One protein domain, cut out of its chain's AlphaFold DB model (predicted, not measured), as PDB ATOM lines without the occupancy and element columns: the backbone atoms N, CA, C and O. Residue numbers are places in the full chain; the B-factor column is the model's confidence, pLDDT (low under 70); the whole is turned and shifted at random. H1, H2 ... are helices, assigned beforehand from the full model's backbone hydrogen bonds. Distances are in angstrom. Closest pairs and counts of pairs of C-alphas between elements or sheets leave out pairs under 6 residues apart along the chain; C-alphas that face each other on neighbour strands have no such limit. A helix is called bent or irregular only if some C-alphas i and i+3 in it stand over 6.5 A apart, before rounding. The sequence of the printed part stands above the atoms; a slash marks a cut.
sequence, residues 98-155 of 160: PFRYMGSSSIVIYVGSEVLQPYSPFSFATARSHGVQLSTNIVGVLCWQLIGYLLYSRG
ATOM      1  N   PRO A  98     -38.024  14.170  44.649       78.81
ATOM      2  CA  PRO A  98     -39.059  14.349  43.636       78.81
ATOM      3  C   PRO A  98     -40.039  13.181  43.566       78.81
ATOM      4  O   PRO A  98     -41.247  13.403  43.483       78.81
ATOM      5  N   PHE A  99     -39.540  11.948  43.698       80.25
ATOM      6  CA  PHE A  99     -40.380  10.755  43.757       80.25
ATOM      7  C   PHE A  99     -41.280  10.752  44.994       80.25
ATOM      8  O   PHE A  99     -42.451  10.392  44.902       80.25
ATOM      9  N   ARG A 100     -40.769  11.204  46.144       80.94
ATOM     10  CA  ARG A 100     -41.542  11.309  47.386       80.94
ATOM     11  C   ARG A 100     -42.610  12.400  47.312       80.94
ATOM     12  O   ARG A 100     -43.743  12.159  47.724       80.94
ATOM     13  N   TYR A 101     -42.271  13.573  46.775       82.56
ATOM     14  CA  TYR A 101     -43.209  14.691  46.642       82.56
ATOM     15  C   TYR A 101     -44.367  14.313  45.721       82.56
ATOM     16  O   TYR A 101     -45.526  14.428  46.118       82.56
ATOM     17  N   MET A 102     -44.061  13.758  44.544       82.19
ATOM     18  CA  MET A 102     -45.094  13.329  43.601       82.19
ATOM     19  C   MET A 102     -45.887  12.116  44.099       82.19
ATOM     20  O   MET A 102     -47.095  12.043  43.899       82.19
ATOM     21  N   GLY A 103     -45.232  11.176  44.782       80.00
ATOM     22  CA  GLY A 103     -45.887   9.972  45.293       80.00
ATOM     23  C   GLY A 103     -46.900  10.244  46.405       80.00
ATOM     24  O   GLY A 103     -47.905   9.546  46.487       80.00
ATOM     25  N   SER A 104     -46.667  11.263  47.241       81.56
ATOM     26  CA  SER A 104     -47.533  11.569  48.391       81.56
ATOM     27  C   SER A 104     -48.947  12.025  48.012       81.56
ATOM     28  O   SER A 104     -49.897  11.700  48.714       81.56
ATOM     29  N   SER A 105     -49.094  12.741  46.895       84.69
ATOM     30  CA  SER A 105     -50.374  13.262  46.393       84.69
ATOM     31  C   SER A 105     -50.585  12.865  44.934       84.69
ATOM     32  O   SER A 105     -50.918  13.691  44.081       84.69
ATOM     33  N   SER A 106     -50.351  11.587  44.632       84.38
ATOM     34  CA  SER A 106     -50.350  11.062  43.262       84.38
ATOM     35  C   SER A 106     -51.690  11.251  42.544       84.38
ATOM     36  O   SER A 106     -51.695  11.566  41.356       84.38
ATOM     37  N   ILE A 107     -52.820  11.146  43.256       85.56
ATOM     38  CA  ILE A 107     -54.155  11.354  42.673       85.56
ATOM     39  C   ILE A 107     -54.385  12.805  42.243       85.56
ATOM     40  O   ILE A 107     -54.919  13.051  41.165       85.56
ATOM     41  N   VAL A 108     -53.941  13.770  43.054       86.00
ATOM     42  CA  VAL A 108     -54.080  15.203  42.753       86.00
ATOM     43  C   VAL A 108     -53.257  15.553  41.526       86.00
ATOM     44  O   VAL A 108     -53.735  16.259  40.645       86.00
ATOM     45  N   ILE A 109     -52.033  15.029  41.454       86.69
ATOM     46  CA  ILE A 109     -51.147  15.246  40.312       86.69
ATOM     47  C   ILE A 109     -51.733  14.605  39.053       86.69
ATOM     48  O   ILE A 109     -51.751  15.252  38.015       86.69
ATOM     49  N   TYR A 110     -52.269  13.384  39.142       87.75
ATOM     50  CA  TYR A 110     -52.910  12.708  38.011       87.75
ATOM     51  C   TYR A 110     -54.121  13.486  37.481       87.75
ATOM     52  O   TYR A 110     -54.131  13.899  36.323       87.75
ATOM     53  N   VAL A 111     -55.114  13.752  38.339       88.56
ATOM     54  CA  VAL A 111     -56.331  14.488  37.954       88.56
ATOM     55  C   VAL A 111     -55.976  15.892  37.475       88.56
ATOM     56  O   VAL A 111     -56.500  16.354  36.466       88.56
ATOM     57  N   GLY A 112     -55.049  16.558  38.164       86.12
ATOM     58  CA  GLY A 112     -54.545  17.860  37.760       86.12
ATOM     59  C   GLY A 112     -53.900  17.821  36.377       86.12
ATOM     60  O   GLY A 112     -54.159  18.716  35.581       86.12
ATOM     61  N   SER A 113     -53.106  16.793  36.069       86.62
ATOM     62  CA  SER A 113     -52.436  16.660  34.773       86.62
ATOM     63  C   SER A 113     -53.399  16.435  33.617       86.62
ATOM     64  O   SER A 113     -53.187  17.015  32.558       86.62
ATOM     65  N   GLU A 114     -54.486  15.696  33.840       86.19
ATOM     66  CA  GLU A 114     -55.543  15.484  32.847       86.19
ATOM     67  C   GLU A 114     -56.378  16.757  32.635       86.19
ATOM     68  O   GLU A 114     -56.615  17.181  31.506       86.19
ATOM     69  N   VAL A 115     -56.784  17.427  33.720       87.06
ATOM     70  CA  VAL A 115     -57.618  18.641  33.642       87.06
ATOM     71  C   VAL A 115     -56.834  19.836  33.094       87.06
ATOM     72  O   VAL A 115     -57.371  20.629  32.322       87.06
ATOM     73  N   LEU A 116     -55.564  19.978  33.487       84.00
ATOM     74  CA  LEU A 116     -54.707  21.098  33.092       84.00
ATOM     75  C   LEU A 116     -53.889  20.820  31.825       84.00
ATOM     76  O   LEU A 116     -53.144  21.698  31.390       84.00
ATOM     77  N   GLN A 117     -54.062  19.653  31.196       80.25
ATOM     78  CA  GLN A 117     -53.357  19.273  29.974       80.25
ATOM     79  C   GLN A 117     -53.425  20.327  28.854       80.25
ATOM     80  O   GLN A 117     -52.393  20.549  28.227       80.25
ATOM     81  N   PRO A 118     -54.563  21.000  28.567       78.88
ATOM     82  CA  PRO A 118     -54.620  21.984  27.484       78.88
ATOM     83  C   PRO A 118     -54.119  23.381  27.884       78.88
ATOM     84  O   PRO A 118     -54.066  24.269  27.033       78.88
ATOM     85  N   TYR A 119     -53.777  23.612  29.155       80.38
ATOM     86  CA  TYR A 119     -53.414  24.934  29.657       80.38
ATOM     87  C   TYR A 119     -51.890  25.120  29.699       80.38
ATOM     88  O   TYR A 119     -51.135  24.264  30.170       80.38
ATOM     89  N   SER A 120     -51.426  26.292  29.262       70.94
ATOM     90  CA  SER A 120     -50.059  26.748  29.539       70.94
ATOM     91  C   SER A 120     -49.897  26.916  31.058       70.94
ATOM     92  O   SER A 120     -50.795  27.498  31.674       70.94
ATOM     93  N   PRO A 121     -48.821  26.422  31.706       71.94
ATOM     94  CA  PRO A 121     -47.513  26.010  31.169       71.94
ATOM     95  C   PRO A 121     -47.321  24.496  30.937       71.94
ATOM     96  O   PRO A 121     -46.205  24.069  30.647       71.94
ATOM     97  N   PHE A 122     -48.357  23.668  31.093       71.44
ATOM     98  CA  PHE A 122     -48.221  22.202  31.068       71.44
ATOM     99  C   PHE A 122     -48.195  21.621  29.655       71.44
ATOM    100  O   PHE A 122     -47.525  20.619  29.411       71.44
ATOM    101  N   SER A 123     -48.890  22.268  28.723       68.75
ATOM    102  CA  SER A 123     -48.782  22.006  27.292       68.75
ATOM    103  C   SER A 123     -49.063  23.294  26.534       68.75
ATOM    104  O   SER A 123     -50.028  24.004  26.818       68.75
ATOM    105  N   PHE A 124     -48.217  23.616  25.564       70.25
ATOM    106  CA  PHE A 124     -48.429  24.732  24.650       70.25
ATOM    107  C   PHE A 124     -48.316  24.228  23.214       70.25
ATOM    108  O   PHE A 124     -47.554  23.306  22.922       70.25
ATOM    109  N   ALA A 125     -49.112  24.812  22.316       65.81
ATOM    110  CA  ALA A 125     -49.120  24.443  20.908       65.81
ATOM    111  C   ALA A 125     -47.766  24.794  20.281       65.81
ATOM    112  O   ALA A 125     -47.444  25.959  20.056       65.81
ATOM    113  N   THR A 126     -46.963  23.771  20.018       66.06
ATOM    114  CA  THR A 126     -45.623  23.923  19.458       66.06
ATOM    115  C   THR A 126     -45.529  23.360  18.052       66.06
ATOM    116  O   THR A 126     -46.246  22.424  17.692       66.06
ATOM    117  N   ALA A 127     -44.605  23.904  17.257       72.31
ATOM    118  CA  ALA A 127     -44.267  23.365  15.944       72.31
ATOM    119  C   ALA A 127     -43.968  21.852  16.024       72.31
ATOM    120  O   ALA A 127     -43.446  21.374  17.034       72.31
ATOM    121  N   ARG A 128     -44.282  21.096  14.958       73.56
ATOM    122  CA  ARG A 128     -44.018  19.645  14.856       73.56
ATOM    123  C   ARG A 128     -42.519  19.357  14.696       73.56
ATOM    124  O   ARG A 128     -42.086  18.841  13.673       73.56
ATOM    125  N   SER A 129     -41.718  19.704  15.695       84.12
ATOM    126  CA  SER A 129     -40.333  19.265  15.812       84.12
ATOM    127  C   SER A 129     -40.158  18.490  17.115       84.12
ATOM    128  O   SER A 129     -40.644  18.890  18.176       84.12
ATOM    129  N   HIS A 130     -39.453  17.360  17.035       83.38
ATOM    130  CA  HIS A 130     -39.236  16.479  18.186       83.38
ATOM    131  C   HIS A 130     -38.513  17.191  19.338       83.38
ATOM    132  O   HIS A 130     -38.821  16.947  20.502       83.38
ATOM    133  N   GLY A 131     -37.594  18.112  19.022       84.38
ATOM    134  CA  GLY A 131     -36.876  18.895  20.028       84.38
ATOM    135  C   GLY A 131     -37.789  19.842  20.803       84.38
ATOM    136  O   GLY A 131     -37.703  19.916  22.028       84.38
ATOM    137  N   VAL A 132     -38.718  20.512  20.115       82.38
ATOM    138  CA  VAL A 132     -39.648  21.422  20.788       82.38
ATOM    139  C   VAL A 132     -40.660  20.625  21.620       82.38
ATOM    140  O   VAL A 132     -40.889  20.973  22.774       82.38
ATOM    141  N   GLN A 133     -41.155  19.489  21.119       83.88
ATOM    142  CA  GLN A 133     -42.004  18.586  21.908       83.88
ATOM    143  C   GLN A 133     -41.303  18.074  23.175       83.88
ATOM    144  O   GLN A 133     -41.920  18.019  24.238       83.88
ATOM    145  N   LEU A 134     -40.015  17.724  23.095       86.19
ATOM    146  CA  LEU A 134     -39.239  17.318  24.269       86.19
ATOM    147  C   LEU A 134     -39.148  18.461  25.287       86.19
ATOM    148  O   LEU A 134     -39.386  18.237  26.471       86.19
ATOM    149  N   SER A 135     -38.857  19.682  24.829       85.38
ATOM    150  CA  SER A 135     -38.757  20.847  25.713       85.38
ATOM    151  C   SER A 135     -40.074  21.157  26.431       85.38
ATOM    152  O   SER A 135     -40.063  21.354  27.644       85.38
ATOM    153  N   THR A 136     -41.213  21.091  25.732       84.81
ATOM    154  CA  THR A 136     -42.546  21.275  26.327       84.81
ATOM    155  C   THR A 136     -42.829  20.224  27.396       84.81
ATOM    156  O   THR A 136     -43.266  20.563  28.491       84.81
ATOM    157  N   ASN A 137     -42.514  18.955  27.122       87.19
ATOM    158  CA  ASN A 137     -42.701  17.878  28.094       87.19
ATOM    159  C   ASN A 137     -41.803  18.047  29.329       87.19
ATOM    160  O   ASN A 137     -42.256  17.816  30.446       87.19
ATOM    161  N   ILE A 138     -40.550  18.480  29.154       88.62
ATOM    162  CA  ILE A 138     -39.644  18.766  30.276       88.62
ATOM    163  C   ILE A 138     -40.214  19.891  31.143       88.62
ATOM    164  O   ILE A 138     -40.267  19.744  32.362       88.62
ATOM    165  N   VAL A 139     -40.679  20.985  30.532       88.00
ATOM    166  CA  VAL A 139     -41.312  22.095  31.262       88.00
ATOM    167  C   VAL A 139     -42.548  21.606  32.014       88.00
ATOM    168  O   VAL A 139     -42.662  21.865  33.210       88.00
ATOM    169  N   GLY A 140     -43.415  20.821  31.369       87.44
ATOM    170  CA  GLY A 140     -44.593  20.238  32.010       87.44
ATOM    171  C   GLY A 140     -44.237  19.381  33.228       87.44
ATOM    172  O   GLY A 140     -44.811  19.570  34.302       87.44
ATOM    173  N   VAL A 141     -43.244  18.492  33.110       87.56
ATOM    174  CA  VAL A 141     -42.766  17.658  34.228       87.56
ATOM    175  C   VAL A 141     -42.183  18.510  35.356       87.56
ATOM    176  O   VAL A 141     -42.473  18.248  36.521       87.56
ATOM    177  N   LEU A 142     -41.408  19.554  35.047       89.19
ATOM    178  CA  LEU A 142     -40.858  20.467  36.057       89.19
ATOM    179  C   LEU A 142     -41.960  21.246  36.786       89.19
ATOM    180  O   LEU A 142     -41.901  21.390  38.009       89.19
ATOM    181  N   CYS A 143     -42.988  21.700  36.067       87.75
ATOM    182  CA  CYS A 143     -44.152  22.350  36.664       87.75
ATOM    183  C   CYS A 143     -44.893  21.400  37.612       87.75
ATOM    184  O   CYS A 143     -45.179  21.775  38.749       87.75
ATOM    185  N   TRP A 144     -45.137  20.152  37.203       87.44
ATOM    186  CA  TRP A 144     -45.754  19.145  38.075       87.44
ATOM    187  C   TRP A 144     -44.885  18.787  39.275       87.44
ATOM    188  O   TRP A 144     -45.396  18.619  40.383       87.44
ATOM    189  N   GLN A 145     -43.567  18.752  39.091       86.81
ATOM    190  CA  GLN A 145     -42.630  18.522  40.179       86.81
ATOM    191  C   GLN A 145     -42.666  19.651  41.217       86.81
ATOM    192  O   GLN A 145     -42.624  19.374  42.420       86.81
ATOM    193  N   LEU A 146     -42.774  20.904  40.763       87.44
ATOM    194  CA  LEU A 146     -42.923  22.078  41.623       87.44
ATOM    195  C   LEU A 146     -44.263  22.055  42.363       87.44
ATOM    196  O   LEU A 146     -44.297  22.301  43.564       87.44
ATOM    197  N   ILE A 147     -45.355  21.713  41.679       86.38
ATOM    198  CA  ILE A 147     -46.681  21.578  42.296       86.38
ATOM    199  C   ILE A 147     -46.653  20.495  43.372       86.38
ATOM    200  O   ILE A 147     -47.041  20.761  44.507       86.38
ATOM    201  N   GLY A 148     -46.107  19.313  43.070       85.19
ATOM    202  CA  GLY A 148     -45.935  18.244  44.054       85.19
ATOM    203  C   GLY A 148     -45.105  18.686  45.263       85.19
ATOM    204  O   GLY A 148     -45.454  18.376  46.399       85.19
ATOM    205  N   TYR A 149     -44.046  19.470  45.041       86.56
ATOM    206  CA  TYR A 149     -43.257  20.059  46.123       86.56
ATOM    207  C   TYR A 149     -44.058  21.071  46.959       86.56
ATOM    208  O   TYR A 149     -43.979  21.047  48.186       86.56
ATOM    209  N   LEU A 150     -44.858  21.937  46.330       86.25
ATOM    210  CA  LEU A 150     -45.707  22.905  47.032       86.25
ATOM    211  C   LEU A 150     -46.780  22.210  47.874       86.25
ATOM    212  O   LEU A 150     -46.959  22.576  49.033       86.25
ATOM    213  N   LEU A 151     -47.449  21.192  47.327       84.75
ATOM    214  CA  LEU A 151     -48.410  20.367  48.068       84.75
ATOM    215  C   LEU A 151     -47.752  19.706  49.283       84.75
ATOM    216  O   LEU A 151     -48.280  19.794  50.393       84.75
ATOM    217  N   TYR A 152     -46.565  19.127  49.088       84.50
ATOM    218  CA  TYR A 152     -45.806  18.487  50.157       84.50
ATOM    219  C   TYR A 152     -45.401  19.477  51.260       84.50
ATOM    220  O   TYR A 152     -45.644  19.222  52.438       84.50
ATOM    221  N   SER A 153     -44.848  20.638  50.897       81.75
ATOM    222  CA  SER A 153     -44.451  21.693  51.844       81.75
ATOM    223  C   SER A 153     -45.638  22.313  52.592       81.75
ATOM    224  O   SER A 153     -45.469  22.828  53.694       81.75
ATOM    225  N   ARG A 154     -46.846  22.265  52.017       83.94
ATOM    226  CA  ARG A 154     -48.094  22.726  52.650       83.94
ATOM    227  C   ARG A 154     -48.783  21.647  53.493       83.94
ATOM    228  O   ARG A 154     -49.812  21.938  54.093       83.94
ATOM    229  N   GLY A 155     -48.244  20.426  53.539       78.69
ATOM    230  CA  GLY A 155     -48.811  19.313  54.306       78.69
ATOM    231  C   GLY A 155     -50.142  18.782  53.764       78.69
ATOM    232  O   GLY A 155     -50.821  18.029  54.457       78.69
TER     233      GLY A 155
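AT A GLANCE: This is residues 98 to 155 of the 160 residues of the protein "Hypothetical protein" of Sexangularia sp. CB-2014 (UniProt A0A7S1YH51). One long helix, H3, makes the length of an elongated model, and two short helices, H1 and H2, which form a corner with each other, pack on its last half, while a long loop, residues 116 to 129, leads from the end of H2 to the far end of H3. There residues 127 to 132, of which 130 to 132 belong to H3, stick out free of the rest. The printed part has 58 residues with three named helices, in the order H1, H2, H3 along the chain, and no named strand; the class is all helix. It is only just compact, close to loose, with a radius of gyration of the C-alphas of 12.3 A, and its C-alphas span 39 by 20 by 14 A.

HOW THE PARTS SIT: The printed part begins with H1, residues 98 to 104, and a tight link of one residue joins it to H2, residues 106 to 115. H1 and H2 are close but not clearly touching, with their closest C-alphas, those of Met 102 and Ile 109, 7.2 A apart. Their lines are about perpendicular, at 84 degrees. A long link of 14 residues then leads to H3, residues 130 to 153. H1 touches H3, and H3 does so with residues 145 to 152 alone; the closest C-alphas are those of Met 102 and Gly 148, 5.0 A apart. H1 and H3 run the same way at a steep tilt of 56 degrees. H2 touches H3, which meets it with residues 144 to 148 alone; the closest C-alphas are those of Ile 109 and Trp 144, 7.0 A apart. H2 and H3 run opposite ways at a steep tilt of 47 degrees. In H1, H2 and H3 every O i to N i+4 pair of the backbone is within hydrogen-bond range.

IN THESE COORDINATES: H1 begins at C-alpha 98, at (-39.059, 14.349, 43.636), and measures 10.1 A from first to last C-alpha. H2, from Ser 106 to Val 115, measures 14.2 A and ends at C-alpha 115, at (-57.618, 18.641, 33.642). H3 is the longest helix, with 24 residues and 34.5 A from C-alpha 130, at (-39.236, 16.479, 18.186), to C-alpha 153, at (-44.451, 21.693, 51.844). No helix is bent.

THE WHOLE: The two C-alphas farthest apart are those of Arg 128 and Gly 155, at 39.7 A, while the first and last printed C-alphas, those of Pro 98 and Gly 155, are 15.3 A apart. The printed part has no cut, and the link from H2 to H3 is long; its C-alphas, residues 116 to 129, lie 6 to 21 A from the mean of the C-alphas. The mean pLDDT of the printed part is 82.4, and it is under 70 at residue 123 and residues 125 to 126.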